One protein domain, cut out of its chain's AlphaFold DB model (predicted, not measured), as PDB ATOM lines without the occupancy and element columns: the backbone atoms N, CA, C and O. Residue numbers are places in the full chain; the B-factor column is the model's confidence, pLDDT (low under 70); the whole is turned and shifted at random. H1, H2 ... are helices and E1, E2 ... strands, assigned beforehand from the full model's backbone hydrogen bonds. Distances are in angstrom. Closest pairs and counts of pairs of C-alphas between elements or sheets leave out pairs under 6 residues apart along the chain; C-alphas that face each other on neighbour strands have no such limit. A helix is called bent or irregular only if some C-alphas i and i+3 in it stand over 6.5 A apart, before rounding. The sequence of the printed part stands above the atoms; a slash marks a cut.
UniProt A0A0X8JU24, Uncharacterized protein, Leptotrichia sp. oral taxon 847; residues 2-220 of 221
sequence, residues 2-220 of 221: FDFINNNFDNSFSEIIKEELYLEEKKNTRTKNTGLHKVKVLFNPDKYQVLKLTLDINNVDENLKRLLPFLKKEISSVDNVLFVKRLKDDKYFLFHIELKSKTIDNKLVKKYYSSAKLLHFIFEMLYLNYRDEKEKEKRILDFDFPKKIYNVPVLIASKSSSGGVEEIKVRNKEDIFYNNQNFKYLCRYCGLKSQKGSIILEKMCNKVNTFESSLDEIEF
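What this domain is: This is residues 2 to 220 of the 221 residues of an uncharacterized protein of Leptotrichia sp. oral taxon 847 (UniProt A0A0X8JU24). A strongly twisted sheet of eight strands has the long helix H3 over one face and curls round H4 on the other, while the small sheet E2 E3 E10 lies partly face to face with it. H3 runs on past the sheet, its residues 134 to 137 standing free; H1 packs on E1, and H2 sits off the sheets near H3. The printed part has 219 residues, with four named helices and eleven named strands in the order H1 E1 E2 E3 E4 H2 E5 E6 H3 E7 E8 E9 E10 H4 E11. The class is mixed, helices and strands, the large sheet branched and mixed, the small one mixed. The whole is compact, radius of gyration of the C-alphas 17.7 A, yet elongated, spanning 63 by 39 by 35 A.

Where its parts are: Find C-alpha 2 at (-47.035, 12.182, 55.443), where H1, residues 2 to 8, begins. Then come E1, 14 to 17; E2, 21 to 24; E3, 38 to 42; E4, 48 to 53; and H2, 62 to 71. E5, 80 to 86, is 18.7 A long, and E6, 91 to 100, 27.9 A. At C-alpha 107, (-45.886, 41.450, 47.231), H3 begins, running 45.0 A to residue 137. E7, 148 to 157, is 28.9 A long; E8, 169 to 173, E9, 186 to 190, and E10, 196 to 200, follow. H4, 201 to 214, spans 20.0 A and is irregular, C-alphas 210 and 213 being 8.4 A apart. E11, 216 to 219, ends at (-36.504, 17.317, 42.703).

How they stand to each other: Start at E7: parallel E6 lies on one side, N 94 to O 150 2.8 A; on the other side lie parallel E9, N 189 to O 155 2.8 A, and antiparallel E11, N 149 to O 218 2.9 A. From E6, antiparallel neighbours lead to E5, N 84 to O 93 2.8 A, E4, N 51 to O 83 2.8 A, and E1, N 15 to O 52 2.9 A. The hairpin E8 and E9 has N 171 to O 188 at 2.9 A. E6, H3 and E7 form a strand-helix-strand unit, two parallel neighbour strands with a helix between, its crossover right-handed. H3 is on the sheet at a height of 6.1 A, C-alphas of Tyr 112 and Pro 153 being its closest to E7, 6.7 A. H4 is on the opposite face, its closest C-alphas to E6 being Cys 205 and Phe 93, 7.5 A. H1 is on this sheet too, with Asn 6 and Ser 14 the closest C-alphas to E1, 5.8 A. H2 and H3 are close but not clearly touching, Leu 71 and Leu 118 having the closest C-alphas, 7.7 A. In the sandwich, two sheets face to face with planes 26 degrees apart, the small sheet has the hairpin E2 and E3, N 23 to O 39 2.8 A, and parallel E3 and E10, N 40 to O 197 2.8 A. Every O i to N i+4 pair is within hydrogen-bond range in H1 and H3, against 3 of 6 in H2 and 4 of 10 in H4, where 7 of 11 O i to N i+3 pairs are.

The domain as a whole: The C-alphas farthest apart, those of Lys 138 and Ser 162, are 62.6 A apart. The printed part has no cut; the long links are E2 to E3, E7 to E8 and E8 to E9. Mean pLDDT of the printed part is 71.3, and 95 residues are under 70, among them 25 to 37, 57 to 79 and 157 to 197.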
ATOM      1  N   PHE A   2     -46.277  11.098  54.789       87.06
ATOM      2  CA  PHE A   2     -47.035  12.182  55.443       87.06
ATOM      3  C   PHE A   2     -46.907  12.104  56.968       87.06
ATOM      4  O   PHE A   2     -46.622  13.121  57.587       87.06
ATOM      5  N   ASP A   3     -46.973  10.896  57.536       86.06
ATOM      6  CA  ASP A   3     -46.701  10.673  58.960       86.06
ATOM      7  C   ASP A   3     -45.253  10.994  59.334       86.06
ATOM      8  O   ASP A   3     -45.019  11.627  60.349       86.06
ATOM      9  N   PHE A   4     -44.266  10.640  58.501       84.50
ATOM     10  CA  PHE A   4     -42.863  10.998  58.747       84.50
ATOM     11  C   PHE A   4     -42.670  12.513  58.816       84.50
ATOM     12  O   PHE A   4     -42.083  13.005  59.772       84.50
ATOM     13  N   ILE A   5     -43.209  13.259  57.848       83.19
ATOM     14  CA  ILE A   5     -43.175  14.725  57.867       83.19
ATOM     15  C   ILE A   5     -43.888  15.225  59.128       83.19
ATOM     16  O   ILE A   5     -43.312  16.005  59.873       83.19
ATOM     17  N   ASN A   6     -45.099  14.730  59.404       82.62
ATOM     18  CA  ASN A   6     -45.896  15.174  60.544       82.62
ATOM     19  C   ASN A   6     -45.310  14.794  61.908       82.62
ATOM     20  O   ASN A   6     -45.634  15.437  62.888       82.62
ATOM     21  N   ASN A   7     -44.480  13.759  61.994       82.19
ATOM     22  CA  ASN A   7     -43.824  13.348  63.235       82.19
ATOM     23  C   ASN A   7     -42.491  14.078  63.444       82.19
ATOM     24  O   ASN A   7     -42.030  14.186  64.576       82.19
ATOM     25  N   ASN A   8     -41.864  14.559  62.364       78.19
ATOM     26  CA  ASN A   8     -40.631  15.351  62.430       78.19
ATOM     27  C   ASN A   8     -40.884  16.816  62.812       78.19
ATOM     28  O   ASN A   8     -39.940  17.523  63.159       78.19
ATOM     29  N   PHE A   9     -42.136  17.270  62.769       71.56
ATOM     30  CA  PHE A   9     -42.538  18.564  63.302       71.56
ATOM     31  C   PHE A   9     -43.606  18.363  64.365       71.56
ATOM     32  O   PHE A   9     -44.532  17.587  64.166       71.56
ATOM     33  N   ASP A  10     -43.543  19.098  65.473       64.88
ATOM     34  CA  ASP A  10     -44.688  19.141  66.383       64.88
ATOM     35  C   ASP A  10     -45.925  19.632  65.606       64.88
ATOM     36  O   ASP A  10     -45.787  20.496  64.732       64.88
ATOM     37  N   ASN A  11     -47.134  19.160  65.963       64.38
ATOM     38  CA  ASN A  11     -48.445  19.498  65.344       64.38
ATOM     39  C   ASN A  11     -48.727  21.016  65.170       64.38
ATOM     40  O   ASN A  11     -49.753  21.427  64.636       64.38
ATOM     41  N   SER A  12     -47.827  21.860  65.665       67.75
ATOM     42  CA  SER A  12     -47.701  23.289  65.405       67.75
ATOM     43  C   SER A  12     -47.467  23.629  63.916       67.75
ATOM     44  O   SER A  12     -48.011  24.609  63.409       67.75
ATOM     45  N   PHE A  13     -46.702  22.810  63.184       74.31
ATOM     46  CA  PHE A  13     -46.303  23.096  61.799       74.31
ATOM     47  C   PHE A  13     -47.204  22.435  60.758       74.31
ATOM     48  O   PHE A  13     -47.487  23.032  59.713       74.31
ATOM     49  N   SER A  14     -47.628  21.201  61.024       83.00
ATOM     50  CA  SER A  14     -48.347  20.375  60.066       83.00
ATOM     51  C   SER A  14     -49.532  19.644  60.680       83.00
ATOM     52  O   SER A  14     -49.548  19.348  61.871       83.00
ATOM     53  N   GLU A  15     -50.520  19.342  59.843       88.19
ATOM     54  CA  GLU A  15     -51.729  18.623  60.234       88.19
ATOM     55  C   GLU A  15     -52.200  17.713  59.092       88.19
ATOM     56  O   GLU A  15     -52.446  18.179  57.973       88.19
ATOM     57  N   ILE A  16     -52.349  16.411  59.364       89.06
ATOM     58  CA  ILE A  16     -52.955  15.460  58.420       89.06
ATOM     59  C   ILE A  16     -54.469  15.648  58.436       89.06
ATOM     60  O   ILE A  16     -55.136  15.409  59.442       89.06
ATOM     61  N   ILE A  17     -55.026  16.016  57.287       91.75
ATOM     62  CA  ILE A  17     -56.459  16.239  57.137       91.75
ATOM     63  C   ILE A  17     -57.136  14.936  56.719       91.75
ATOM     64  O   ILE A  17     -56.828  14.376  55.667       91.75
ATOM     65  N   LYS A  18     -58.102  14.488  57.528       87.25
ATOM     66  CA  LYS A  18     -58.835  13.232  57.298       87.25
ATOM     67  C   LYS A  18     -60.186  13.413  56.610       87.25
ATOM     68  O   LYS A  18     -60.563  12.574  55.803       87.25
ATOM     69  N   GLU A  19     -60.899  14.496  56.910       80.94
ATOM     70  CA  GLU A  19     -62.289  14.667  56.462       80.94
ATOM     71  C   GLU A  19     -62.563  16.089  55.965       80.94
ATOM     72  O   GLU A  19     -62.766  16.305  54.771       80.94
ATOM     73  N   GLU A  20     -62.533  17.083  56.856       86.69
ATOM     74  CA  GLU A  20     -62.854  18.465  56.502       86.69
ATOM     75  C   GLU A  20     -61.645  19.390  56.608       86.69
ATOM     76  O   GLU A  20     -60.983  19.464  57.640       86.69
ATOM     77  N   LEU A  21     -61.405  20.171  55.551       90.12
ATOM     78  CA  LEU A  21     -60.386  21.214  55.536       90.12
ATOM     79  C   LEU A  21     -61.022  22.579  55.317       90.12
ATOM     80  O   LEU A  21     -61.738  22.809  54.339       90.12
ATOM     81  N   TYR A  22     -60.680  23.511  56.202       87.38
ATOM     82  CA  TYR A  22     -60.985  24.922  56.041       87.38
ATOM     83  C   TYR A  22     -59.709  25.766  56.078       87.38
ATOM     84  O   TYR A  22     -58.814  25.562  56.904       87.38
ATOM     85  N   LEU A  23     -59.655  26.734  55.171       84.06
ATOM     86  CA  LEU A  23     -58.635  27.771  55.097       84.06
ATOM     87  C   LEU A  23     -59.267  29.073  55.570       84.06
ATOM     88  O   LEU A  23     -60.346  29.434  55.098       84.06
ATOM     89  N   GLU A  24     -58.620  29.768  56.496       77.50
ATOM     90  CA  GLU A  24     -59.147  30.995  57.093       77.50
ATOM     91  C   GLU A  24     -58.121  32.126  56.979       77.50
ATOM     92  O   GLU A  24     -56.916  31.893  57.087       77.50
ATOM     93  N   GLU A  25     -58.589  33.357  56.754       69.00
ATOM     94  CA  GLU A  25     -57.741  34.551  56.873       69.00
ATOM     95  C   GLU A  25     -57.540  34.892  58.360       69.00
ATOM     96  O   GLU A  25     -58.508  35.001  59.122       69.00
ATOM     97  N   LYS A  26     -56.293  35.146  58.789       59.34
ATOM     98  CA  LYS A  26     -56.049  35.739  60.114       59.34
ATOM     99  C   LYS A  26     -56.590  37.173  60.130       59.34
ATOM    100  O   LYS A  26     -56.149  38.036  59.372       59.34
ATOM    101  N   LYS A  27     -57.575  37.427  61.002       55.59
ATOM    102  CA  LYS A  27     -58.270  38.719  61.127       55.59
ATOM    103  C   LYS A  27     -57.284  39.866  61.353       55.59
ATOM    104  O   LYS A  27     -56.586  39.890  62.362       55.59
ATOM    105  N   ASN A  28     -57.339  40.887  60.502       45.78
ATOM    106  CA  ASN A  28     -56.797  42.200  60.831       45.78
ATOM    107  C   ASN A  28     -57.939  43.051  61.404       45.78
ATOM    108  O   ASN A  28     -58.828  43.491  60.676       45.78
ATOM    109  N   THR A  29     -57.943  43.265  62.721       47.94
ATOM    110  CA  THR A  29     -59.021  43.935  63.483       47.94
ATOM    111  C   THR A  29     -59.284  45.395  63.084       47.94
ATOM    112  O   THR A  29     -60.226  46.002  63.586       47.94
ATOM    113  N   ARG A  30     -58.488  45.978  62.177       42.22
ATOM    114  CA  ARG A  30     -58.492  47.416  61.851       42.22
ATOM    115  C   ARG A  30     -59.230  47.823  60.569       42.22
ATOM    116  O   ARG A  30     -59.349  49.017  60.319       42.22
ATOM    117  N   THR A  31     -59.744  46.901  59.755       46.03
ATOM    118  CA  THR A  31     -60.359  47.250  58.454       46.03
ATOM    119  C   THR A  31     -61.745  46.643  58.269       46.03
ATOM    120  O   THR A  31     -61.958  45.472  58.565       46.03
ATOM    121  N   LYS A  32     -62.693  47.444  57.751       46.78
ATOM    122  CA  LYS A  32     -64.079  47.022  57.479       46.78
ATOM    123  C   LYS A  32     -64.102  45.751  56.609       46.78
ATOM    124  O   LYS A  32     -63.574  45.731  55.497       46.78
ATOM    125  N   ASN A  33     -64.741  44.712  57.151       51.66
ATOM    126  CA  ASN A  33     -64.888  43.353  56.620       51.66
ATOM    127  C   ASN A  33     -65.358  43.303  55.158       51.66
ATOM    128  O   ASN A  33     -66.552  43.387  54.883       51.66
ATOM    129  N   THR A  34     -64.434  43.097  54.219       50.72
ATOM    130  CA  THR A  34     -64.767  42.923  52.790       50.72
ATOM    131  C   THR A  34     -64.082  41.711  52.136       50.72
ATOM    132  O   THR A  34     -64.146  41.571  50.916       50.72
ATOM    133  N   GLY A  35     -63.448  40.828  52.924       53.69
ATOM    134  CA  GLY A  35     -62.649  39.684  52.452       53.69
ATOM    135  C   GLY A  35     -63.282  38.300  52.581       53.69
ATOM    136  O   GLY A  35     -64.371  38.143  53.131       53.69
ATOM    137  N   LEU A  36     -62.587  37.306  52.024       61.56
ATOM    138  CA  LEU A  36     -62.893  35.883  52.155       61.56
ATOM    139  C   LEU A  36     -62.453  35.402  53.538       61.56
ATOM    140  O   LEU A  36     -61.265  35.251  53.780       61.56
ATOM    141  N   HIS A  37     -63.396  35.140  54.442       68.00
ATOM    142  CA  HIS A  37     -63.057  34.725  55.808       68.00
ATOM    143  C   HIS A  37     -62.709  33.249  55.910       68.00
ATOM    144  O   HIS A  37     -61.839  32.888  56.694       68.00
ATOM    145  N   LYS A  38     -63.422  32.395  55.167       76.00
ATOM    146  CA  LYS A  38     -63.310  30.939  55.301       76.00
ATOM    147  C   LYS A  38     -63.595  30.228  53.985       76.00
ATOM    148  O   LYS A  38     -64.676  30.370  53.420       76.00
ATOM    149  N   VAL A  39     -62.657  29.415  53.517       78.56
ATOM    150  CA  VAL A  39     -62.808  28.590  52.314       78.56
ATOM    151  C   VAL A  39     -62.739  27.119  52.703       78.56
ATOM    152  O   VAL A  39     -61.759  26.684  53.296       78.56
ATOM    153  N   LYS A  40     -63.775  26.347  52.372       85.88
ATOM    154  CA  LYS A  40     -63.786  24.887  52.498       85.88
ATOM    155  C   LYS A  40     -63.031  24.271  51.323       85.88
ATOM    156  O   LYS A  40     -63.292  24.607  50.170       85.88
ATOM    157  N   VAL A  41     -62.124  23.348  51.594       87.94
ATOM    158  CA  VAL A  41     -61.458  22.547  50.564       87.94
ATOM    159  C   VAL A  41     -62.155  21.197  50.512       87.94
ATOM    160  O   VAL A  41     -62.130  20.438  51.474       87.94
ATOM    161  N   LEU A  42     -62.814  20.924  49.394       89.19
ATOM    162  CA  LEU A  42     -63.498  19.671  49.120       89.19
ATOM    163  C   LEU A  42     -62.517  18.711  48.447       89.19
ATOM    164  O   LEU A  42     -61.967  19.014  47.383       89.19
ATOM    165  N   PHE A  43     -62.319  17.547  49.052       92.50
ATOM    166  CA  PHE A  43     -61.521  16.462  48.496       92.50
ATOM    167  C   PHE A  43     -62.108  15.114  48.916       92.50
ATOM    168  O   PHE A  43     -62.871  15.035  49.873       92.50
ATOM    169  N   ASN A  44     -61.780  14.067  48.161       92.75
ATOM    170  CA  ASN A  44     -62.118  12.696  48.519       92.75
ATOM    171  C   ASN A  44     -60.874  12.049  49.165       92.75
ATOM    172  O   ASN A  44     -59.861  11.947  48.462       92.75
ATOM    173  N   PRO A  45     -60.927  11.622  50.443       92.12
ATOM    174  CA  PRO A  45     -59.789  11.001  51.125       92.12
ATOM    175  C   PRO A  45     -59.343   9.677  50.477       92.12
ATOM    176  O   PRO A  45     -58.161   9.351  50.517       92.12
ATOM    177  N   ASP A  46     -60.231   8.978  49.764       93.69
ATOM    178  CA  ASP A  46     -59.901   7.765  48.999       93.69
ATOM    179  C   ASP A  46     -59.079   8.066  47.736       93.69
ATOM    180  O   ASP A  46     -58.492   7.176  47.123       93.69
ATOM    181  N   LYS A  47     -59.055   9.330  47.295       94.56
ATOM    182  CA  LYS A  47     -58.305   9.776  46.109       94.56
ATOM    183  C   LYS A  47     -57.084  10.623  46.461       94.56
ATOM    184  O   LYS A  47     -56.174  10.739  45.631       94.56
ATOM    185  N   TYR A  48     -57.076  11.244  47.638       95.31
ATOM    186  CA  TYR A  48     -56.089  12.243  48.028       95.31
ATOM    187  C   TYR A  48     -55.697  12.110  49.495       95.31
ATOM    188  O   TYR A  48     -56.559  12.086  50.365       95.31
ATOM    189  N   GLN A  49     -54.394  12.162  49.763       94.50
ATOM    190  CA  GLN A  49     -53.877  12.464  51.096       94.50
ATOM    191  C   GLN A  49     -53.500  13.942  51.156       94.50
ATOM    192  O   GLN A  49     -52.895  14.470  50.218       94.50
ATOM    193  N   VAL A  50     -53.868  14.613  52.247       94.69
ATOM    194  CA  VAL A  50     -53.684  16.059  52.411       94.69
ATOM    195  C   VAL A  50     -53.017  16.349  53.751       94.69
ATOM    196  O   VAL A  50     -53.518  15.961  54.803       94.69
ATOM    197  N   LEU A  51     -51.893  17.056  53.696       92.94
ATOM    198  CA  LEU A  51     -51.159  17.579  54.836       92.94
ATOM    199  C   LEU A  51     -51.189  19.099  54.723       92.94
ATOM    200  O   LEU A  51     -50.689  19.678  53.756       92.94
ATOM    201  N   LYS A  52     -51.812  19.755  55.692       90.19
ATOM    202  CA  LYS A  52     -51.777  21.208  55.801       90.19
ATOM    203  C   LYS A  52     -50.481  21.597  56.496       90.19
ATOM    204  O   LYS A  52     -50.164  21.030  57.530       90.19
ATOM    205  N   LEU A  53     -49.758  22.560  55.937       86.12
ATOM    206  CA  LEU A  53     -48.547  23.144  56.510       86.12
ATOM    207  C   LEU A  53     -48.792  24.630  56.810       86.12
ATOM    208  O   LEU A  53     -49.495  25.318  56.058       86.12
ATOM    209  N   THR A  54     -48.184  25.147  57.878       78.19
ATOM    210  CA  THR A  54     -48.161  26.582  58.184       78.19
ATOM    211  C   THR A  54     -46.732  27.076  58.380       78.19
ATOM    212  O   THR A  54     -45.966  26.534  59.168       78.19
ATOM    213  N   LEU A  55     -46.371  28.140  57.658       72.94
ATOM    214  CA  LEU A  55     -45.087  28.836  57.815       72.94
ATOM    215  C   LEU A  55     -45.225  30.085  58.702       72.94
ATOM    216  O   LEU A  55     -44.356  30.960  58.702       72.94
ATOM    217  N   ASP A  56     -46.346  30.225  59.413       70.50
ATOM    218  CA  ASP A  56     -46.554  31.346  60.318       70.50
ATOM    219  C   ASP A  56     -45.725  31.149  61.587       70.50
ATOM    220  O   ASP A  56     -45.980  30.244  62.377       70.50
ATOM    221  N   ILE A  57     -44.769  32.048  61.818       64.19
ATOM    222  CA  ILE A  57     -43.885  32.016  62.985       64.19
ATOM    223  C   ILE A  57     -44.634  31.977  64.320       64.19
ATOM    224  O   ILE A  57     -44.095  31.487  65.304       64.19
ATOM    225  N   ASN A  58     -45.865  32.484  64.386       63.97
ATOM    226  CA  ASN A  58     -46.664  32.424  65.610       63.97
ATOM    227  C   ASN A  58     -47.203  31.018  65.885       63.97
ATOM    228  O   ASN A  58     -47.512  30.701  67.030       63.97
ATOM    229  N   ASN A  59     -47.314  30.202  64.841       63.28
ATOM    230  CA  ASN A  59     -47.904  28.878  64.891       63.28
ATOM    231  C   ASN A  59     -46.860  27.757  64.917       63.28
ATOM    232  O   ASN A  59     -47.251  26.644  65.208       63.28
ATOM    233  N   VAL A  60     -45.575  28.019  64.656       65.00
ATOM    234  CA  VAL A  60     -44.530  26.977  64.674       65.00
ATOM    235  C   VAL A  60     -43.800  26.865  66.020       65.00
ATOM    236  O   VAL A  60     -43.807  27.801  66.830       65.00
ATOM    237  N   ASP A  61     -43.160  25.722  66.265       65.50
ATOM    238  CA  ASP A  61     -42.387  25.439  67.481       65.50
ATOM    239  C   ASP A  61     -41.128  26.323  67.650       65.50
ATOM    240  O   ASP A  61     -40.719  27.061  66.751       65.50
ATOM    241  N   GLU A  62     -40.523  26.281  68.844       65.38
ATOM    242  CA  GLU A  62     -39.315  27.043  69.222       65.38
ATOM    243  C   GLU A  62     -38.079  26.703  68.370       65.38
ATOM    244  O   GLU A  62     -37.280  27.590  68.073       65.38
ATOM    245  N   ASN A  63     -37.910  25.451  67.944       64.81
ATOM    246  CA  ASN A  63     -36.742  25.022  67.174       64.81
ATOM    247  C   ASN A  63     -36.823  25.536  65.736       64.81
ATOM    248  O   ASN A  63     -35.873  26.147  65.238       64.81
ATOM    249  N   LEU A  64     -37.986  25.402  65.100       66.38
ATOM    250  CA  LEU A  64     -38.243  26.013  63.807       66.38
ATOM    251  C   LEU A  64     -38.191  27.543  63.928       66.38
ATOM    252  O   LEU A  64     -37.530  28.192  63.120       66.38
ATOM    253  N   LYS A  65     -38.744  28.137  64.999       65.62
ATOM    254  CA  LYS A  65     -38.572  29.569  65.334       65.62
ATOM    255  C   LYS A  65     -37.120  30.005  65.490       65.62
ATOM    256  O   LYS A  65     -36.881  31.193  65.313       65.62
ATOM    257  N   ARG A  66     -36.169  29.128  65.822       65.00
ATOM    258  CA  ARG A  66     -34.730  29.456  65.910       65.00
ATOM    259  C   ARG A  66     -34.027  29.389  64.557       65.00
ATOM    260  O   ARG A  66     -33.120  30.181  64.313       65.00
ATOM    261  N   LEU A  67     -34.489  28.520  63.659       63.91
ATOM    262  CA  LEU A  67     -34.043  28.481  62.262       63.91
ATOM    263  C   LEU A  67     -34.630  29.649  61.456       63.91
ATOM    264  O   LEU A  67     -33.949  30.254  60.626       63.91
ATOM    265  N   LEU A  68     -35.877  30.027  61.749       61.97
ATOM    266  CA  LEU A  68     -36.600  31.083  61.048       61.97
ATOM    267  C   LEU A  68     -35.885  32.446  61.035       61.97
ATOM    268  O   LEU A  68     -35.993  33.103  60.019       61.97
ATOM    269  N   PRO A  69     -35.151  32.923  62.059       57.56
ATOM    270  CA  PRO A  69     -34.340  34.139  62.018       57.56
ATOM    271  C   PRO A  69     -33.282  34.184  60.915       57.56
ATOM    272  O   PRO A  69     -33.087  35.246  60.327       57.56
ATOM    273  N   PHE A  70     -32.651  33.052  60.589       59.12
ATOM    274  CA  PHE A  70     -31.737  32.955  59.442       59.12
ATOM    275  C   PHE A  70     -32.488  33.103  58.117       59.12
ATOM    276  O   PHE A  70     -31.951  33.609  57.136       59.12
ATOM    277  N   LEU A  71     -33.769  32.746  58.129       56.28
ATOM    278  CA  LEU A  71     -34.667  32.794  56.989       56.28
ATOM    279  C   LEU A  71     -35.561  34.067  56.990       56.28
ATOM    280  O   LEU A  71     -36.160  34.418  55.977       56.28
ATOM    281  N   LYS A  72     -35.624  34.829  58.100       51.62
ATOM    282  CA  LYS A  72     -36.551  35.957  58.367       51.62
ATOM    283  C   LYS A  72     -36.345  37.126  57.418       51.62
ATOM    284  O   LYS A  72     -37.281  37.886  57.193       51.62
ATOM    285  N   LYS A  73     -35.127  37.299  56.891       51.78
ATOM    286  CA  LYS A  73     -34.846  38.325  55.875       51.78
ATOM    287  C   LYS A  73     -35.564  38.038  54.555       51.78
ATOM    288  O   LYS A  73     -35.815  38.978  53.807       51.78
ATOM    289  N   GLU A  74     -35.928  36.782  54.294       48.91
ATOM    290  CA  GLU A  74     -36.604  36.372  53.064       48.91
ATOM    291  C   GLU A  74     -38.071  35.982  53.281       48.91
ATOM    292  O   GLU A  74     -38.860  36.128  52.353       48.91
ATOM    293  N   ILE A  75     -38.492  35.545  54.472       51.88
ATOM    294  CA  ILE A  75     -39.836  34.978  54.666       51.88
ATOM    295  C   ILE A  75     -40.904  36.042  54.936       51.88
ATOM    296  O   ILE A  75     -40.895  36.749  55.941       51.88
ATOM    297  N   SER A  76     -41.931  36.045  54.098       54.47
ATOM    298  CA  SER A  76     -43.265  36.516  54.472       54.47
ATOM    299  C   SER A  76     -44.135  35.337  54.910       54.47
ATOM    300  O   SER A  76     -44.038  34.272  54.299       54.47
ATOM    301  N   SER A  77     -45.031  35.534  55.880       59.00
ATOM    302  CA  SER A  77     -46.003  34.505  56.265       59.00
ATOM    303  C   SER A  77     -46.785  34.014  55.043       59.00
ATOM    304  O   SER A  77     -47.334  34.821  54.279       59.00
ATOM    305  N   VAL A  78     -46.796  32.697  54.852       62.41
ATOM    306  CA  VAL A  78     -47.761  32.029  53.981       62.41
ATOM    307  C   VAL A  78     -48.713  31.282  54.881       62.41
ATOM    308  O   VAL A  78     -48.321  30.393  55.637       62.41
ATOM    309  N   ASP A  79     -49.963  31.721  54.822       66.81
ATOM    310  CA  ASP A  79     -50.965  31.363  55.813       66.81
ATOM    311  C   ASP A  79     -51.495  29.943  55.575       66.81
ATOM    312  O   ASP A  79     -51.846  29.248  56.527       66.81
ATOM    313  N   ASN A  80     -51.522  29.490  54.316       80.25
ATOM    314  CA  ASN A  80     -52.067  28.188  53.946       80.25
ATOM    315  C   ASN A  80     -51.204  27.510  52.875       80.25
ATOM    316  O   ASN A  80     -51.238  27.888  51.703       80.25
ATOM    317  N   VAL A  81     -50.470  26.472  53.267       88.12
ATOM    318  CA  VAL A  81     -49.784  25.571  52.339       88.12
ATOM    319  C   VAL A  81     -50.443  24.202  52.434       88.12
ATOM    320  O   VAL A  81     -50.658  23.698  53.532       88.12
ATOM    321  N   LEU A  82     -50.781  23.596  51.299       91.94
ATOM    322  CA  LEU A  82     -51.283  22.222  51.252       91.94
ATOM    323  C   LEU A  82     -50.290  21.345  50.508       91.94
ATOM    324  O   LEU A  82     -50.072  21.539  49.312       91.94
ATOM    325  N   PHE A  83     -49.739  20.364  51.210       93.38
ATOM    326  CA  PHE A  83     -49.011  19.269  50.600       93.38
ATOM    327  C   PHE A  83     -49.978  18.122  50.317       93.38
ATOM    328  O   PHE A  83     -50.653  17.609  51.210       93.38
ATOM    329  N   VAL A  84     -50.110  17.766  49.046       94.81
ATOM    330  CA  VAL A  84     -51.164  16.875  48.560       94.81
ATOM    331  C   VAL A  84     -50.544  15.747  47.764       94.81
ATOM    332  O   VAL A  84     -49.827  15.997  46.800       94.81
ATOM    333  N   LYS A  85     -50.894  14.511  48.111       95.00
ATOM    334  CA  LYS A  85     -50.606  13.331  47.299       95.00
ATOM    335  C   LYS A  85     -51.883  12.885  46.603       95.00
ATOM    336  O   LYS A  85     -52.900  12.648  47.253       95.00
ATOM    337  N   ARG A  86     -51.832  12.743  45.281       95.06
ATOM    338  CA  ARG A  86     -52.900  12.126  44.491       95.06
ATOM    339  C   ARG A  86     -52.602  10.638  44.340       95.06
ATOM    340  O   ARG A  86     -51.598  10.264  43.748       95.06
ATOM    341  N   LEU A  87     -53.486   9.794  44.869       93.69
ATOM    342  CA  LEU A  87     -53.207   8.364  45.045       93.69
ATOM    343  C   LEU A  87     -53.170   7.578  43.729       93.69
ATOM    344  O   LEU A  87     -52.400   6.635  43.609       93.69
ATOM    345  N   LYS A  88     -53.962   7.983  42.726       93.69
ATOM    346  CA  LYS A  88     -54.079   7.244  41.453       93.69
ATOM    347  C   LYS A  88     -52.784   7.177  40.632       93.69
ATOM    348  O   LYS A  88     -52.649   6.282  39.812       93.69
ATOM    349  N   ASP A  89     -51.905   8.167  40.773       91.69
ATOM    350  CA  ASP A  89     -50.714   8.342  39.931       91.69
ATOM    351  C   ASP A  89     -49.481   8.793  40.720       91.69
ATOM    352  O   ASP A  89     -48.513   9.257  40.126       91.69
ATOM    353  N   ASP A  90     -49.541   8.682  42.049       90.56
ATOM    354  CA  ASP A  90     -48.466   9.042  42.979       90.56
ATOM    355  C   ASP A  90     -47.877  10.447  42.731       90.56
ATOM    356  O   ASP A  90     -46.689  10.688  42.919       90.56
ATOM    357  N   LYS A  91     -48.706  11.404  42.285       92.25
ATOM    358  CA  LYS A  91     -48.266  12.792  42.080       92.25
ATOM    359  C   LYS A  91     -48.380  13.606  43.362       92.25
ATOM    360  O   LYS A  91     -49.408  13.573  44.043       92.25
ATOM    361  N   TYR A  92     -47.355  14.415  43.617       93.19
ATOM    362  CA  TYR A  92     -47.245  15.272  44.792       93.19
ATOM    363  C   TYR A  92     -47.330  16.747  44.408       93.19
ATOM    364  O   TYR A  92     -46.656  17.199  43.485       93.19
ATOM    365  N   PHE A  93     -48.153  17.504  45.123       91.62
ATOM    366  CA  PHE A  93     -48.424  18.913  44.855       91.62
ATOM    367  C   PHE A  93     -48.202  19.736  46.115       91.62
ATOM    368  O   PHE A  93     -48.619  19.331  47.199       91.62
ATOM    369  N   LEU A  94     -47.622  20.920  45.951       90.81
ATOM    370  CA  LEU A  94     -47.484  21.921  46.994       90.81
ATOM    371  C   LEU A  94     -48.279  23.160  46.588       90.81
ATOM    372  O   LEU A  94     -47.850  23.954  45.750       90.81
ATOM    373  N   PHE A  95     -49.482  23.303  47.140       87.56
ATOM    374  CA  PHE A  95     -50.343  24.449  46.866       87.56
ATOM    375  C   PHE A  95     -50.083  25.558  47.878       87.56
ATOM    376  O   PHE A  95     -50.339  25.386  49.067       87.56
ATOM    377  N   HIS A  96     -49.645  26.716  47.395       84.31
ATOM    378  CA  HIS A  96     -49.481  27.918  48.207       84.31
ATOM    379  C   HIS A  96     -50.729  28.771  48.039       84.31
ATOM    380  O   HIS A  96     -50.897  29.413  47.003       84.31
ATOM    381  N   ILE A  97     -51.632  28.723  49.017       81.75
ATOM    382  CA  ILE A  97     -52.964  29.311  48.910       81.75
ATOM    383  C   ILE A  97     -53.011  30.633  49.670       81.75
ATOM    384  O   ILE A  97     -52.963  30.670  50.897       81.75
ATOM    385  N   GLU A  98     -53.189  31.726  48.935       78.88
ATOM    386  CA  GLU A  98     -53.495  33.032  49.515       78.88
ATOM    387  C   GLU A  98     -54.980  33.356  49.324       78.88
ATOM    388  O   GLU A  98     -55.524  33.259  48.217       78.88
ATOM    389  N   LEU A  99     -55.624  33.800  50.402       76.50
ATOM    390  CA  LEU A  99     -56.959  34.388  50.378       76.50
ATOM    391  C   LEU A  99     -56.832  35.924  50.310       76.50
ATOM    392  O   LEU A  99     -55.987  36.518  50.985       76.50
ATOM    393  N   LYS A 100     -57.609  36.576  49.435       71.38
ATOM    394  CA  LYS A 100     -57.640  38.041  49.289       71.38
ATOM    395  C   LYS A 100     -59.047  38.599  49.112       71.38
ATOM    396  O   LYS A 100     -59.927  37.994  48.504       71.38
ATOM    397  N   SER A 101     -59.223  39.842  49.557       57.56
ATOM    398  CA  SER A 101     -60.491  40.567  49.476       57.56
ATOM    399  C   SER A 101     -60.728  41.315  48.161       57.56
ATOM    400  O   SER A 101     -61.849  41.303  47.670       57.56
ATOM    401  N   LYS A 102     -59.737  42.007  47.575       54.34
ATOM    402  CA  LYS A 102     -59.977  42.814  46.352       54.34
ATOM    403  C   LYS A 102     -58.789  42.984  45.409       54.34
ATOM    404  O   LYS A 102     -59.010  43.050  44.202       54.34
ATOM    405  N   THR A 103     -57.557  43.048  45.913       54.16
ATOM    406  CA  THR A 103     -56.406  43.432  45.079       54.16
ATOM    407  C   THR A 103     -55.258  42.445  45.202       54.16
ATOM    408  O   THR A 103     -54.908  41.999  46.292       54.16
ATOM    409  N   ILE A 104     -54.680  42.126  44.048       57.12
ATOM    410  CA  ILE A 104     -53.474  41.321  43.896       57.12
ATOM    411  C   ILE A 104     -52.340  42.319  43.733       57.12
ATOM    412  O   ILE A 104     -52.356  43.088  42.774       57.12
ATOM    413  N   ASP A 105     -51.400  42.346  44.671       58.72
ATOM    414  CA  ASP A 105     -50.205  43.175  44.564       58.72
ATOM    415  C   ASP A 105     -48.965  42.318  44.264       58.72
ATOM    416  O   ASP A 105     -48.955  41.099  44.449       58.72
ATOM    417  N   ASN A 106     -47.888  42.962  43.810       61.12
ATOM    418  CA  ASN A 106     -46.618  42.286  43.521       61.12
ATOM    419  C   ASN A 106     -45.954  41.692  44.780       61.12
ATOM    420  O   ASN A 106     -44.993  40.928  44.663       61.12
ATOM    421  N   LYS A 107     -46.427  42.025  45.992       66.50
ATOM    422  CA  LYS A 107     -45.886  41.450  47.231       66.50
ATOM    423  C   LYS A 107     -46.255  39.979  47.344       66.50
ATOM    424  O   LYS A 107     -45.429  39.216  47.829       66.50
ATOM    425  N   LEU A 108     -47.425  39.575  46.844       67.94
ATOM    426  CA  LEU A 108     -47.867  38.178  46.830       67.94
ATOM    427  C   LEU A 108     -46.853  37.238  46.163       67.94
ATOM    428  O   LEU A 108     -46.588  36.147  46.652       67.94
ATOM    429  N   VAL A 109     -46.263  37.685  45.062       67.69
ATOM    430  CA  VAL A 109     -45.289  36.908  44.288       67.69
ATOM    431  C   VAL A 109     -44.013  36.691  45.080       67.69
ATOM    432  O   VAL A 109     -43.538  35.567  45.202       67.69
ATOM    433  N   LYS A 110     -43.499  37.771  45.683       71.31
ATOM    434  CA  LYS A 110     -42.353  37.691  46.591       71.31
ATOM    435  C   LYS A 110     -42.660  36.736  47.738       71.31
ATOM    436  O   LYS A 110     -41.809  35.928  48.084       71.31
ATOM    437  N   LYS A 111     -43.888  36.789  48.273       73.81
ATOM    438  CA  LYS A 111     -44.297  35.884  49.344       73.81
ATOM    439  C   LYS A 111     -44.226  34.419  48.942       73.81
ATOM    440  O   LYS A 111     -43.651  33.604  49.659       73.81
ATOM    441  N   TYR A 112     -44.804  34.110  47.787       76.38
ATOM    442  CA  TYR A 112     -44.794  32.769  47.232       76.38
ATOM    443  C   TYR A 112     -43.363  32.268  47.014       76.38
ATOM    444  O   TYR A 112     -43.012  31.223  47.554       76.38
ATOM    445  N   TYR A 113     -42.519  33.039  46.324       74.00
ATOM    446  CA  TYR A 113     -41.131  32.656  46.057       74.00
ATOM    447  C   TYR A 113     -40.364  32.306  47.333       74.00
ATOM    448  O   TYR A 113     -39.749  31.246  47.434       74.00
ATOM    449  N   SER A 114     -40.448  33.181  48.332       75.19
ATOM    450  CA  SER A 114     -39.793  32.965  49.616       75.19
ATOM    451  C   SER A 114     -40.300  31.712  50.326       75.19
ATOM    452  O   SER A 114     -39.513  30.962  50.896       75.19
ATOM    453  N   SER A 115     -41.608  31.450  50.271       78.38
ATOM    454  CA  SER A 115     -42.178  30.239  50.863       78.38
ATOM    455  C   SER A 115     -41.793  28.960  50.129       78.38
ATOM    456  O   SER A 115     -41.547  27.950  50.780       78.38
ATOM    457  N   ALA A 116     -41.707  28.999  48.797       79.12
ATOM    458  CA  ALA A 116     -41.301  27.860  47.983       79.12
ATOM    459  C   ALA A 116     -39.849  27.476  48.284       79.12
ATOM    460  O   ALA A 116     -39.572  26.312  48.555       79.12
ATOM    461  N   LYS A 117     -38.942  28.461  48.357       77.62
ATOM    462  CA  LYS A 117     -37.553  28.246  48.790       77.62
ATOM    463  C   LYS A 117     -37.452  27.598  50.165       77.62
ATOM    464  O   LYS A 117     -36.674  26.670  50.351       77.62
ATOM    465  N   LEU A 118     -38.221  28.098  51.132       78.62
ATOM    466  CA  LEU A 118     -38.184  27.563  52.487       78.62
ATOM    467  C   LEU A 118     -38.676  26.117  52.537       78.62
ATOM    468  O   LEU A 118     -38.052  25.281  53.179       78.62
ATOM    469  N   LEU A 119     -39.795  25.823  51.876       82.56
ATOM    470  CA  LEU A 119     -40.332  24.466  51.848       82.56
ATOM    471  C   LEU A 119     -39.391  23.516  51.125       82.56
ATOM    472  O   LEU A 119     -39.213  22.401  51.598       82.56
ATOM    473  N   HIS A 120     -38.746  23.966  50.047       83.56
ATOM    474  CA  HIS A 120     -37.696  23.197  49.394       83.56
ATOM    475  C   HIS A 120     -36.591  22.824  50.391       83.56
ATOM    476  O   HIS A 120     -36.358  21.638  50.600       83.56
ATOM    477  N   PHE A 121     -36.021  23.805  51.100       80.50
ATOM    478  CA  PHE A 121     -35.008  23.552  52.129       80.50
ATOM    479  C   PHE A 121     -35.498  22.577  53.215       80.50
ATOM    480  O   PHE A 121     -34.790  21.650  53.593       80.50
ATOM    481  N   ILE A 122     -36.729  22.752  53.707       81.62
ATOM    482  CA  ILE A 122     -37.323  21.850  54.703       81.62
ATOM    483  C   ILE A 122     -37.411  20.418  54.161       81.62
ATOM    484  O   ILE A 122     -37.019  19.480  54.852       81.62
ATOM    485  N   PHE A 123     -37.905  20.236  52.935       85.94
ATOM    486  CA  PHE A 123     -38.012  18.911  52.336       85.94
ATOM    487  C   PHE A 123     -36.642  18.283  52.053       85.94
ATOM    488  O   PHE A 123     -36.501  17.082  52.261       85.94
ATOM    489  N   GLU A 124     -35.632  19.060  51.647       85.25
ATOM    490  CA  GLU A 124     -34.252  18.574  51.508       85.25
ATOM    491  C   GLU A 124     -33.708  18.064  52.845       85.25
ATOM    492  O   GLU A 124     -33.180  16.955  52.918       85.25
ATOM    493  N   MET A 125     -33.894  18.824  53.929       83.69
ATOM    494  CA  MET A 125     -33.455  18.402  55.262       83.69
ATOM    495  C   MET A 125     -34.167  17.125  55.728       83.69
ATOM    496  O   MET A 125     -33.523  16.228  56.270       83.69
ATOM    497  N   LEU A 126     -35.477  17.009  55.487       85.44
ATOM    498  CA  LEU A 126     -36.242  15.795  55.796       85.44
ATOM    499  C   LEU A 126     -35.773  14.597  54.969       85.44
ATOM    500  O   LEU A 126     -35.694  13.492  55.500       85.44
ATOM    501  N   TYR A 127     -35.457  14.807  53.691       87.25
ATOM    502  CA  TYR A 127     -34.926  13.769  52.815       87.25
ATOM    503  C   TYR A 127     -33.560  13.266  53.295       87.25
ATOM    504  O   TYR A 127     -33.341  12.058  53.371       87.25
ATOM    505  N   LEU A 128     -32.660  14.178  53.678       86.62
ATOM    506  CA  LEU A 128     -31.359  13.818  54.247       86.62
ATOM    507  C   LEU A 128     -31.520  13.023  55.547       86.62
ATOM    508  O   LEU A 128     -30.909  11.968  55.681       86.62
ATOM    509  N   ASN A 129     -32.394  13.467  56.458       84.50
ATOM    510  CA  ASN A 129     -32.699  12.727  57.688       84.50
ATOM    511  C   ASN A 129     -33.236  11.322  57.390       84.50
ATOM    512  O   ASN A 129     -32.772  10.340  57.962       84.50
ATOM    513  N   TYR A 130     -34.184  11.223  56.460       85.69
ATOM    514  CA  TYR A 130     -34.748   9.953  56.011       85.69
ATOM    515  C   TYR A 130     -33.670   9.000  55.477       85.69
ATOM    516  O   TYR A 130     -33.665   7.809  55.802       85.69
ATOM    517  N   ARG A 131     -32.746   9.516  54.660       84.94
ATOM    518  CA  ARG A 131     -31.647   8.731  54.098       84.94
ATOM    519  C   ARG A 131     -30.690   8.254  55.192       84.94
ATOM    520  O   ARG A 131     -30.355   7.072  55.226       84.94
ATOM    521  N   ASP A 132     -30.317   9.148  56.102       84.62
ATOM    522  CA  ASP A 132     -29.481   8.844  57.263       84.62
ATOM    523  C   ASP A 132     -30.096   7.745  58.144       84.62
ATOM    524  O   ASP A 132     -29.390   6.827  58.562       84.62
ATOM    525  N   GLU A 133     -31.402   7.808  58.421       81.38
ATOM    526  CA  GLU A 133     -32.120   6.786  59.196       81.38
ATOM    527  C   GLU A 133     -32.134   5.426  58.484       81.38
ATOM    528  O   GLU A 133     -31.824   4.402  59.104       81.38
ATOM    529  N   LYS A 134     -32.425   5.405  57.172       80.31
ATOM    530  CA  LYS A 134     -32.353   4.177  56.360       80.31
ATOM    531  C   LYS A 134     -30.962   3.545  56.411       80.31
ATOM    532  O   LYS A 134     -30.854   2.329  56.577       80.31
ATOM    533  N   GLU A 135     -29.910   4.349  56.267       81.69
ATOM    534  CA  GLU A 135     -28.523   3.873  56.252       81.69
ATOM    535  C   GLU A 135     -28.058   3.392  57.639       81.69
ATOM    536  O   GLU A 135     -27.488   2.304  57.751       81.69
ATOM    537  N   LYS A 136     -28.330   4.158  58.708       76.94
ATOM    538  CA  LYS A 136     -27.855   3.860  60.074       76.94
ATOM    539  C   LYS A 136     -28.548   2.658  60.700       76.94
ATOM    540  O   LYS A 136     -27.887   1.823  61.313       76.94
ATOM    541  N   GLU A 137     -29.869   2.563  60.581       67.88
ATOM    542  CA  GLU A 137     -30.634   1.547  61.309       67.88
ATOM    543  C   GLU A 137     -30.939   0.304  60.462       67.88
ATOM    544  O   GLU A 137     -31.559  -0.636  60.961       67.88
ATOM    545  N   LYS A 138     -30.557   0.295  59.171       66.56
ATOM    546  CA  LYS A 138     -31.062  -0.663  58.166       66.56
ATOM    547  C   LYS A 138     -32.593  -0.800  58.222       66.56
ATOM    548  O   LYS A 138     -33.139  -1.841  57.851       66.56
ATOM    549  N   ARG A 139     -33.294   0.220  58.737       62.69
ATOM    550  CA  ARG A 139     -34.746   0.195  58.879       62.69
ATOM    551  C   ARG A 139     -35.348   0.196  57.487       62.69
ATOM    552  O   ARG A 139     -35.070   1.065  56.661       62.69
ATOM    553  N   ILE A 140     -36.209  -0.781  57.247       63.69
ATOM    554  CA  ILE A 140     -37.101  -0.765  56.098       63.69
ATOM    555  C   ILE A 140     -38.193   0.246  56.443       63.69
ATOM    556  O   ILE A 140     -39.150  -0.083  57.138       63.69
ATOM    557  N   LEU A 141     -38.013   1.499  56.025       70.94
ATOM    558  CA  LEU A 141     -39.121   2.448  56.004       70.94
ATOM    559  C   LEU A 141     -40.125   1.969  54.954       70.94
ATOM    560  O   LEU A 141     -39.746   1.614  53.838       70.94
ATOM    561  N   ASP A 142     -41.399   1.969  55.320       78.50
ATOM    562  CA  ASP A 142     -42.527   1.496  54.512       78.50
ATOM    563  C   ASP A 142     -42.990   2.519  53.458       78.50
ATOM    564  O   ASP A 142     -44.045   2.370  52.840       78.50
ATOM    565  N   PHE A 143     -42.202   3.572  53.238       80.94
ATOM    566  CA  PHE A 143     -42.474   4.602  52.252       80.94
ATOM    567  C   PHE A 143     -41.194   5.102  51.590       80.94
ATOM    568  O   PHE A 143     -40.119   5.117  52.199       80.94
ATOM    569  N   ASP A 144     -41.357   5.628  50.379       82.69
ATOM    570  CA  ASP A 144     -40.327   6.369  49.658       82.69
ATOM    571  C   ASP A 144     -40.626   7.868  49.656       82.69
ATOM    572  O   ASP A 144     -41.787   8.299  49.688       82.69
ATOM    573  N   PHE A 145     -39.562   8.670  49.646       86.25
ATOM    574  CA  PHE A 145     -39.683  10.102  49.412       86.25
ATOM    575  C   PHE A 145     -40.062  10.338  47.936       86.25
ATOM    576  O   PHE A 145     -39.579   9.614  47.060       86.25
ATOM    577  N   PRO A 146     -40.940  11.306  47.624       87.62
ATOM    578  CA  PRO A 146     -41.307  11.628  46.258       87.62
ATOM    579  C   PRO A 146     -40.065  12.016  45.478       87.62
ATOM    580  O   PRO A 146     -39.232  12.756  45.977       87.62
ATOM    581  N   LYS A 147     -39.978  11.582  44.222       85.94
ATOM    582  CA  LYS A 147     -38.914  12.046  43.320       85.94
ATOM    583  C   LYS A 147     -39.112  13.501  42.901       85.94
ATOM    584  O   LYS A 147     -38.156  14.189  42.573       85.94
ATOM    585  N   LYS A 148     -40.373  13.940  42.880       87.38
ATOM    586  CA  LYS A 148     -40.790  15.215  42.313       87.38
ATOM    587  C   LYS A 148     -42.027  15.767  43.015       87.38
ATOM    588  O   LYS A 148     -42.986  15.027  43.248       87.38
ATOM    589  N   ILE A 149     -42.032  17.072  43.285       89.38
ATOM    590  CA  ILE A 149     -43.182  17.813  43.824       89.38
ATOM    591  C   ILE A 149     -43.474  19.036  42.942       89.38
ATOM    592  O   ILE A 149     -42.579  19.831  42.659       89.38
ATOM    593  N   TYR A 150     -44.738  19.212  42.547       87.75
ATOM    594  CA  TYR A 150     -45.198  20.361  41.757       87.75
ATOM    595  C   TYR A 150     -45.555  21.547  42.653       87.75
ATOM    596  O   TYR A 150     -46.530  21.467  43.408       87.75
ATOM    597  N   ASN A 151     -44.833  22.663  42.537       84.31
ATOM    598  CA  ASN A 151     -45.154  23.884  43.278       84.31
ATOM    599  C   ASN A 151     -46.192  24.711  42.524       84.31
ATOM    600  O   ASN A 151     -46.018  25.044  41.354       84.31
ATOM    601  N   VAL A 152     -47.288  25.057  43.199       81.56
ATOM    602  CA  VAL A 152     -48.433  25.710  42.562       81.56
ATOM    603  C   VAL A 152     -48.903  26.903  43.397       81.56
ATOM    604  O   VAL A 152     -49.520  26.714  44.453       81.56
ATOM    605  N   PRO A 153     -48.687  28.146  42.933       79.19
ATOM    606  CA  PRO A 153     -49.255  29.318  43.573       79.19
ATOM    607  C   PRO A 153     -50.745  29.427  43.244       79.19
ATOM    608  O   PRO A 153     -51.179  29.388  42.085       79.19
ATOM    609  N   VAL A 154     -51.541  29.592  44.290       77.62
ATOM    610  CA  VAL A 154     -52.994  29.629  44.233       77.62
ATOM    611  C   VAL A 154     -53.472  30.895  44.914       77.62
ATOM    612  O   VAL A 154     -53.244  31.119  46.097       77.62
ATOM    613  N   LEU A 155     -54.192  31.718  44.167       74.31
ATOM    614  CA  LEU A 155     -54.821  32.905  44.718       74.31
ATOM    615  C   LEU A 155     -56.332  32.774  44.636       74.31
ATOM    616  O   LEU A 155     -56.878  32.609  43.542       74.31
ATOM    617  N   ILE A 156     -56.999  32.971  45.768       72.75
ATOM    618  CA  ILE A 156     -58.454  33.015  45.871       72.75
ATOM    619  C   ILE A 156     -58.878  34.435  46.248       72.75
ATOM    620  O   ILE A 156     -58.497  34.939  47.300       72.75
ATOM    621  N   ALA A 157     -59.673  35.085  45.393       66.88
ATOM    622  CA  ALA A 157     -60.154  36.445  45.633       66.88
ATOM    623  C   ALA A 157     -61.685  36.558  45.563       66.88
ATOM    624  O   ALA A 157     -62.317  35.994  44.656       66.88
ATOM    625  N   SER A 158     -62.294  37.324  46.479       59.69
ATOM    626  CA  SER A 158     -63.703  37.719  46.338       59.69
ATOM    627  C   SER A 158     -63.830  38.738  45.202       59.69
ATOM    628  O   SER A 158     -63.020  39.650  45.042       59.69
ATOM    629  N   LYS A 159     -64.839  38.561  44.344       52.84
ATOM    630  CA  LYS A 159     -65.085  39.437  43.195       52.84
ATOM    631  C   LYS A 159     -66.410  40.153  43.423       52.84
ATOM    632  O   LYS A 159     -67.431  39.495  43.591       52.84
ATOM    633  N   SER A 160     -66.420  41.484  43.387       45.88
ATOM    634  CA  SER A 160     -67.665  42.254  43.305       45.88
ATOM    635  C   SER A 160     -68.184  42.195  41.866       45.88
ATOM    636  O   SER A 160     -67.842  43.045  41.048       45.88
ATOM    637  N   SER A 161     -68.950  41.168  41.505       40.69
ATOM    638  CA  SER A 161     -69.653  41.140  40.215       40.69
ATOM    639  C   SER A 161     -71.132  40.808  40.397       40.69
ATOM    640  O   SER A 161     -71.493  39.897  41.138       40.69
ATOM    641  N   SER A 162     -71.980  41.568  39.704       36.66
ATOM    642  CA  SER A 162     -73.450  41.544  39.729       36.66
ATOM    643  C   SER A 162     -74.068  40.177  39.381       36.66
ATOM    644  O   SER A 162     -75.087  39.805  39.962       36.66
ATOM    645  N   GLY A 163     -73.425  39.362  38.540       39.59
ATOM    646  CA  GLY A 163     -73.850  37.987  38.227       39.59
ATOM    647  C   GLY A 163     -73.417  36.970  39.292       39.59
ATOM    648  O   GLY A 163     -72.237  36.880  39.623       39.59
ATOM    649  N   GLY A 164     -74.374  36.236  39.869       38.03
ATOM    650  CA  GLY A 164     -74.144  35.229  40.916       38.03
ATOM    651  C   GLY A 164     -73.428  33.989  40.412       38.03
ATOM    652  O   GLY A 164     -73.829  33.423  39.404       38.03
ATOM    653  N   VAL A 165     -72.376  33.577  41.118       40.88
ATOM    654  CA  VAL A 165     -71.741  32.271  40.931       40.88
ATOM    655  C   VAL A 165     -71.362  31.737  42.316       40.88
ATOM    656  O   VAL A 165     -70.711  32.446  43.084       40.88
ATOM    657  N   GLU A 166     -71.818  30.523  42.630       43.75
ATOM    658  CA  GLU A 166     -71.587  29.817  43.905       43.75
ATOM    659  C   GLU A 166     -70.301  28.974  43.900       43.75
ATOM    660  O   GLU A 166     -69.774  28.641  44.958       43.75
ATOM    661  N   GLU A 167     -69.765  28.667  42.715       45.31
ATOM    662  CA  GLU A 167     -68.579  27.833  42.537       45.31
ATOM    663  C   GLU A 167     -67.373  28.643  42.046       45.31
ATOM    664  O   GLU A 167     -67.442  29.410  41.077       45.31
ATOM    665  N   ILE A 168     -66.225  28.420  42.686       50.06
ATOM    666  CA  ILE A 168     -64.980  29.079  42.322       50.06
ATOM    667  C   ILE A 168     -64.465  28.524  40.983       50.06
ATOM    668  O   ILE A 168     -64.015  27.381  40.881       50.06
ATOM    669  N   LYS A 169     -64.472  29.365  39.941       50.47
ATOM    670  CA  LYS A 169     -63.907  29.009  38.631       50.47
ATOM    671  C   LYS A 169     -62.391  29.183  38.630       50.47
ATOM    672  O   LYS A 169     -61.886  30.280  38.873       50.47
ATOM    673  N   VAL A 170     -61.690  28.106  38.279       50.62
ATOM    674  CA  VAL A 170     -60.238  28.100  38.072       50.62
ATOM    675  C   VAL A 170     -59.933  28.743  36.728       50.62
ATOM    676  O   VAL A 170     -60.288  28.191  35.683       50.62
ATOM    677  N   ARG A 171     -59.307  29.919  36.738       51.69
ATOM    678  CA  ARG A 171     -58.846  30.584  35.520       51.69
ATOM    679  C   ARG A 171     -57.329  30.612  35.501       51.69
ATOM    680  O   ARG A 171     -56.694  31.059  36.455       51.69
ATOM    681  N   ASN A 172     -56.779  30.182  34.375       51.91
ATOM    682  CA  ASN A 172     -55.378  30.405  34.074       51.91
ATOM    683  C   ASN A 172     -55.232  31.879  33.720       51.91
ATOM    684  O   ASN A 172     -55.993  32.404  32.900       51.91
ATOM    685  N   LYS A 173     -54.278  32.544  34.352       52.06
ATOM    686  CA  LYS A 173     -53.836  33.850  33.908       52.06
ATOM    687  C   LYS A 173     -52.320  33.831  33.935       52.06
ATOM    688  O   LYS A 173     -51.727  33.628  34.993       52.06
ATOM    689  N   GLU A 174     -51.722  33.988  32.761       48.72
ATOM    690  CA  GLU A 174     -50.332  34.410  32.659       48.72
ATOM    691  C   GLU A 174     -50.296  35.842  33.184       48.72
ATOM    692  O   GLU A 174     -50.534  36.812  32.468       48.72
ATOM    693  N   ASP A 175     -50.131  35.986  34.492       46.84
ATOM    694  CA  ASP A 175     -49.658  37.243  35.030       46.84
ATOM    695  C   ASP A 175     -48.149  37.122  35.088       46.84
ATOM    696  O   ASP A 175     -47.594  36.567  36.035       46.84
ATOM    697  N   ILE A 176     -47.499  37.652  34.055       44.16
ATOM    698  CA  ILE A 176     -46.093  38.012  34.143       44.16
ATOM    699  C   ILE A 176     -46.050  39.155  35.151       44.16
ATOM    700  O   ILE A 176     -46.302  40.320  34.833       44.16
ATOM    701  N   PHE A 177     -45.843  38.815  36.415       44.47
ATOM    702  CA  PHE A 177     -45.575  39.827  37.412       44.47
ATOM    703  C   PHE A 177     -44.225  40.442  37.061       44.47
ATOM    704  O   PHE A 177     -43.207  39.759  37.107       44.47
ATOM    705  N   TYR A 178     -44.227  41.722  36.685       36.53
ATOM    706  CA  TYR A 178     -43.015  42.502  36.439       36.53
ATOM    707  C   TYR A 178     -42.239  42.667  37.749       36.53
ATOM    708  O   TYR A 178     -42.364  43.648  38.479       36.53
ATOM    709  N   ASN A 179     -41.472  41.646  38.081       41.69
ATOM    710  CA  ASN A 179     -40.423  41.642  39.076       41.69
ATOM    711  C   ASN A 179     -39.336  40.700  38.536       41.69
ATOM    712  O   ASN A 179     -39.633  39.854  37.698       41.69
ATOM    713  N   ASN A 180     -38.094  40.801  39.013       43.66
ATOM    714  CA  ASN A 180     -36.950  40.003  38.520       43.66
ATOM    715  C   ASN A 180     -37.076  38.472  38.755       43.66
ATOM    716  O   ASN A 180     -36.092  37.745  38.670       43.66
ATOM    717  N   GLN A 181     -38.263  37.981  39.106       48.88
ATOM    718  CA  GLN A 181     -38.599  36.587  39.354       48.88
ATOM    719  C   GLN A 181     -39.634  36.186  38.295       48.88
ATOM    720  O   GLN A 181     -40.795  36.587  38.381       48.88
ATOM    721  N   ASN A 182     -39.189  35.465  37.262       46.69
ATOM    722  CA  ASN A 182     -39.992  35.031  36.113       46.69
ATOM    723  C   ASN A 182     -41.069  34.005  36.516       46.69
ATOM    724  O   ASN A 182     -40.947  32.821  36.212       46.69
ATOM    725  N   PHE A 183     -42.143  34.440  37.174       48.81
ATOM    726  CA  PHE A 183     -43.295  33.576  37.422       48.81
ATOM    727  C   PHE A 183     -44.200  33.542  36.204       48.81
ATOM    728  O   PHE A 183     -44.740  34.567  35.791       48.81
ATOM    729  N   LYS A 184     -44.367  32.348  35.633       46.81
ATOM    730  CA  LYS A 184     -45.158  32.175  34.413       46.81
ATOM    731  C   LYS A 184     -46.644  31.922  34.688       46.81
ATOM    732  O   LYS A 184     -47.469  32.288  33.857       46.81
ATOM    733  N   TYR A 185     -47.018  31.374  35.853       50.88
ATOM    734  CA  TYR A 185     -48.408  30.970  36.104       50.88
ATOM    735  C   TYR A 185     -48.885  31.257  37.525       50.88
ATOM    736  O   TYR A 185     -48.268  30.847  38.503       50.88
ATOM    737  N   LEU A 186     -50.046  31.907  37.627       56.00
ATOM    738  CA  LEU A 186     -50.827  32.018  38.854       56.00
ATOM    739  C   LEU A 186     -52.184  31.351  38.635       56.00
ATOM    740  O   LEU A 186     -52.950  31.739  37.746       56.00
ATOM    741  N   CYS A 187     -52.521  30.377  39.478       57.28
ATOM    742  CA  CYS A 187     -53.846  29.784  39.453       57.28
ATOM    743  C   CYS A 187     -54.829  30.733  40.155       57.28
ATOM    744  O   CYS A 187     -54.914  30.764  41.386       57.28
ATOM    745  N   ARG A 188     -55.561  31.540  39.373       54.97
ATOM    746  CA  ARG A 188     -56.547  32.487  39.907       54.97
ATOM    747  C   ARG A 188     -57.906  31.819  40.063       54.97
ATOM    748  O   ARG A 188     -58.567  31.445  39.095       54.97
ATOM    749  N   TYR A 189     -58.349  31.759  41.303       56.16
ATOM    750  CA  TYR A 189     -59.676  31.348  41.718       56.16
ATOM    751  C   TYR A 189     -60.508  32.611  41.947       56.16
ATOM    752  O   TYR A 189     -60.244  33.404  42.851       56.16
ATOM    753  N   CYS A 190     -61.484  32.851  41.070       50.59
ATOM    754  CA  CYS A 190     -62.309  34.057  41.112       50.59
ATOM    755  C   CYS A 190     -63.780  33.708  41.326       50.59
ATOM    756  O   CYS A 190     -64.403  33.116  40.443       50.59
ATOM    757  N   GLY A 191     -64.335  34.199  42.436       49.38
ATOM    758  CA  GLY A 191     -65.775  34.368  42.614       49.38
ATOM    759  C   GLY A 191     -66.352  33.644  43.821       49.38
ATOM    760  O   GLY A 191     -66.767  32.500  43.708       49.38
ATOM    761  N   LEU A 192     -66.469  34.366  44.936       47.94
ATOM    762  CA  LEU A 192     -67.464  34.104  45.972       47.94
ATOM    763  C   LEU A 192     -68.208  35.415  46.238       47.94
ATOM    764  O   LEU A 192     -67.578  36.458  46.432       47.94
ATOM    765  N   LYS A 193     -69.546  35.367  46.219       49.91
ATOM    766  CA  LYS A 193     -70.424  36.481  46.635       49.91
ATOM    767  C   LYS A 193     -70.525  36.618  48.160       49.91
ATOM    768  O   LYS A 193     -71.075  37.603  48.642       49.91
ATOM    769  N   SER A 194     -70.012  35.642  48.908       54.88
ATOM    770  CA  SER A 194     -70.057  35.604  50.368       54.88
ATOM    771  C   SER A 194     -68.647  35.510  50.958       54.88
ATOM    772  O   SER A 194     -67.694  35.151  50.269       54.88
ATOM    773  N   GLN A 195     -68.514  35.800  52.252       58.59
ATOM    774  CA  GLN A 195     -67.264  35.622  53.000       58.59
ATOM    775  C   GLN A 195     -66.878  34.136  53.178       58.59
ATOM    776  O   GLN A 195     -65.842  33.837  53.772       58.59
ATOM    777  N   LYS A 196     -67.717  33.209  52.692       63.75
ATOM    778  CA  LYS A 196     -67.529  31.758  52.712       63.75
ATOM    779  C   LYS A 196     -67.577  31.175  51.295       63.75
ATOM    780  O   LYS A 196     -68.296  31.688  50.434       63.75
ATOM    781  N   GLY A 197     -66.878  30.068  51.064       69.88
ATOM    782  CA  GLY A 197     -67.092  29.259  49.861       69.88
ATOM    783  C   GLY A 197     -66.234  28.011  49.786       69.88
ATOM    784  O   GLY A 197     -65.625  27.647  50.786       69.88
ATOM    785  N   SER A 198     -66.217  27.344  48.630       74.12
ATOM    786  CA  SER A 198     -65.557  26.047  48.468       74.12
ATOM    787  C   SER A 198     -64.665  25.948  47.226       74.12
ATOM    788  O   SER A 198     -64.997  26.461  46.158       74.12
ATOM    789  N   ILE A 199     -63.533  25.254  47.368       78.50
ATOM    790  CA  ILE A 199     -62.674  24.805  46.262       78.50
ATOM    791  C   ILE A 199     -62.685  23.280  46.178       78.50
ATOM    792  O   ILE A 199     -62.804  22.611  47.198       78.50
ATOM    793  N   ILE A 200     -62.537  22.731  44.971       83.94
ATOM    794  CA  ILE A 200     -62.460  21.282  44.739       83.94
ATOM    795  C   ILE A 200     -61.019  20.922  44.383       83.94
ATOM    796  O   ILE A 200     -60.530  21.324  43.325       83.94
ATOM    797  N   LEU A 201     -60.361  20.133  45.236       87.12
ATOM    798  CA  LEU A 201     -58.951  19.761  45.093       87.12
ATOM    799  C   LEU A 201     -58.663  19.047  43.764       87.12
ATOM    800  O   LEU A 201     -57.672  19.337  43.095       87.12
ATOM    801  N   GLU A 202     -59.582  18.185  43.323       88.31
ATOM    802  CA  GLU A 202     -59.474  17.471  42.047       88.31
ATOM    803  C   GLU A 202     -59.334  18.419  40.848       88.31
ATOM    804  O   GLU A 202     -58.506  18.187  39.965       88.31
ATOM    805  N   LYS A 203     -60.068  19.541  40.846       83.31
ATOM    806  CA  LYS A 203     -59.946  20.561  39.794       83.31
ATOM    807  C   LYS A 203     -58.568  21.225  39.817       83.31
ATOM    808  O   LYS A 203     -58.020  21.486  38.748       83.31
ATOM    809  N   MET A 204     -57.992  21.454  41.000       83.12
ATOM    810  CA  MET A 204     -56.655  22.046  41.150       83.12
ATOM    811  C   MET A 204     -55.567  21.104  40.621       83.12
ATOM    812  O   MET A 204     -54.751  21.499  39.791       83.12
ATOM    813  N   CYS A 205     -55.594  19.835  41.035       86.75
ATOM    814  CA  CYS A 205     -54.609  18.833  40.616       86.75
ATOM    815  C   CYS A 205     -54.701  18.496  39.120       86.75
ATOM    816  O   CYS A 205     -53.687  18.232  38.479       86.75
ATOM    817  N   ASN A 206     -55.902  18.461  38.534       84.06
ATOM    818  CA  ASN A 206     -56.051  18.159  37.105       84.06
ATOM    819  C   ASN A 206     -55.543  19.298  36.216       84.06
ATOM    820  O   ASN A 206     -55.092  19.047  35.101       84.06
ATOM    821  N   LYS A 207     -55.572  20.535  36.716       77.00
ATOM    822  CA  LYS A 207     -55.015  21.692  36.018       77.00
ATOM    823  C   LYS A 207     -53.496  21.603  35.877       77.00
ATOM    824  O   LYS A 207     -53.003  21.894  34.796       77.00
ATOM    825  N   VAL A 208     -52.794  21.090  36.890       76.94
ATOM    826  CA  VAL A 208     -51.335  20.866  36.840       76.94
ATOM    827  C   VAL A 208     -50.912  20.026  35.643       76.94
ATOM    828  O   VAL A 208     -49.970  20.395  34.958       76.94
ATOM    829  N   ASN A 209     -51.665  18.976  35.304       80.00
ATOM    830  CA  ASN A 209     -51.360  18.146  34.134       80.00
ATOM    831  C   ASN A 209     -51.341  18.944  32.813       80.00
ATOM    832  O   ASN A 209     -50.725  18.511  31.849       80.00
ATOM    833  N   THR A 210     -52.038  20.082  32.732       74.06
ATOM    834  CA  THR A 210     -52.074  20.926  31.525       74.06
ATOM    835  C   THR A 210     -50.828  21.799  31.373       74.06
ATOM    836  O   THR A 210     -50.504  22.195  30.261       74.06
ATOM    837  N   PHE A 211     -50.154  22.135  32.472       70.56
ATOM    838  CA  PHE A 211     -49.061  23.114  32.491       70.56
ATOM    839  C   PHE A 211     -47.810  22.593  33.200       70.56
ATOM    840  O   PHE A 211     -46.946  23.373  33.590       70.56
ATOM    841  N   GLU A 212     -47.722  21.275  33.360       76.56
ATOM    842  CA  GLU A 212     -46.680  20.587  34.113       76.56
ATOM    843  C   GLU A 212     -45.278  21.055  33.716       76.56
ATOM    844  O   GLU A 212     -44.518  21.478  34.576       76.56
ATOM    845  N   SER A 213     -45.004  21.125  32.409       71.62
ATOM    846  CA  SER A 213     -43.719  21.524  31.814       71.62
ATOM    847  C   SER A 213     -43.264  22.956  32.118       71.62
ATOM    848  O   SER A 213     -42.293  23.439  31.541       71.62
ATOM    849  N   SER A 214     -44.032  23.697  32.904       65.25
ATOM    850  CA  SER A 214     -43.869  25.131  33.086       65.25
ATOM    851  C   SER A 214     -43.998  25.576  34.543       65.25
ATOM    852  O   SER A 214     -43.985  26.778  34.821       65.25
ATOM    853  N   LEU A 215     -44.126  24.607  35.453       71.56
ATOM    854  CA  LEU A 215     -44.122  24.817  36.892       71.56
ATOM    855  C   LEU A 215     -42.716  24.717  37.456       71.56
ATOM    856  O   LEU A 215     -41.855  24.054  36.889       71.56
ATOM    857  N   ASP A 216     -42.538  25.342  38.614       72.75
ATOM    858  CA  ASP A 216     -41.364  25.114  39.440       72.75
ATOM    859  C   ASP A 216     -41.494  23.755  40.142       72.75
ATOM    860  O   ASP A 216     -42.548  23.400  40.691       72.75
ATOM    861  N   GLU A 217     -40.404  22.998  40.160       78.62
ATOM    862  CA  GLU A 217     -40.367  21.609  40.613       78.62
ATOM    863  C   GLU A 217     -39.338  21.475  41.739       78.62
ATOM    864  O   GLU A 217     -38.261  22.064  41.671       78.62
ATOM    865  N   ILE A 218     -39.689  20.739  42.798       78.62
ATOM    866  CA  ILE A 218     -38.698  20.250  43.762       78.62
ATOM    867  C   ILE A 218     -38.346  18.831  43.338       78.62
ATOM    868  O   ILE A 218     -39.229  17.968  43.308       78.62
ATOM    869  N   GLU A 219     -37.076  18.618  43.021       77.56
ATOM    870  CA  GLU A 219     -36.504  17.317  42.703       77.56
ATOM    871  C   GLU A 219     -35.559  16.905  43.828       77.56
ATOM    872  O   GLU A 219     -34.803  17.726  44.346       77.56
ATOM    873  N   PHE A 220     -35.609  15.632  44.205       69.75
ATOM    874  CA  PHE A 220     -34.692  15.060  45.186       69.75
ATOM    875  C   PHE A 220     -33.684  14.179  44.449       69.75
ATOM    876  O   PHE A 220     -34.078  13.401  43.577       69.75
TER     877      PHE A 220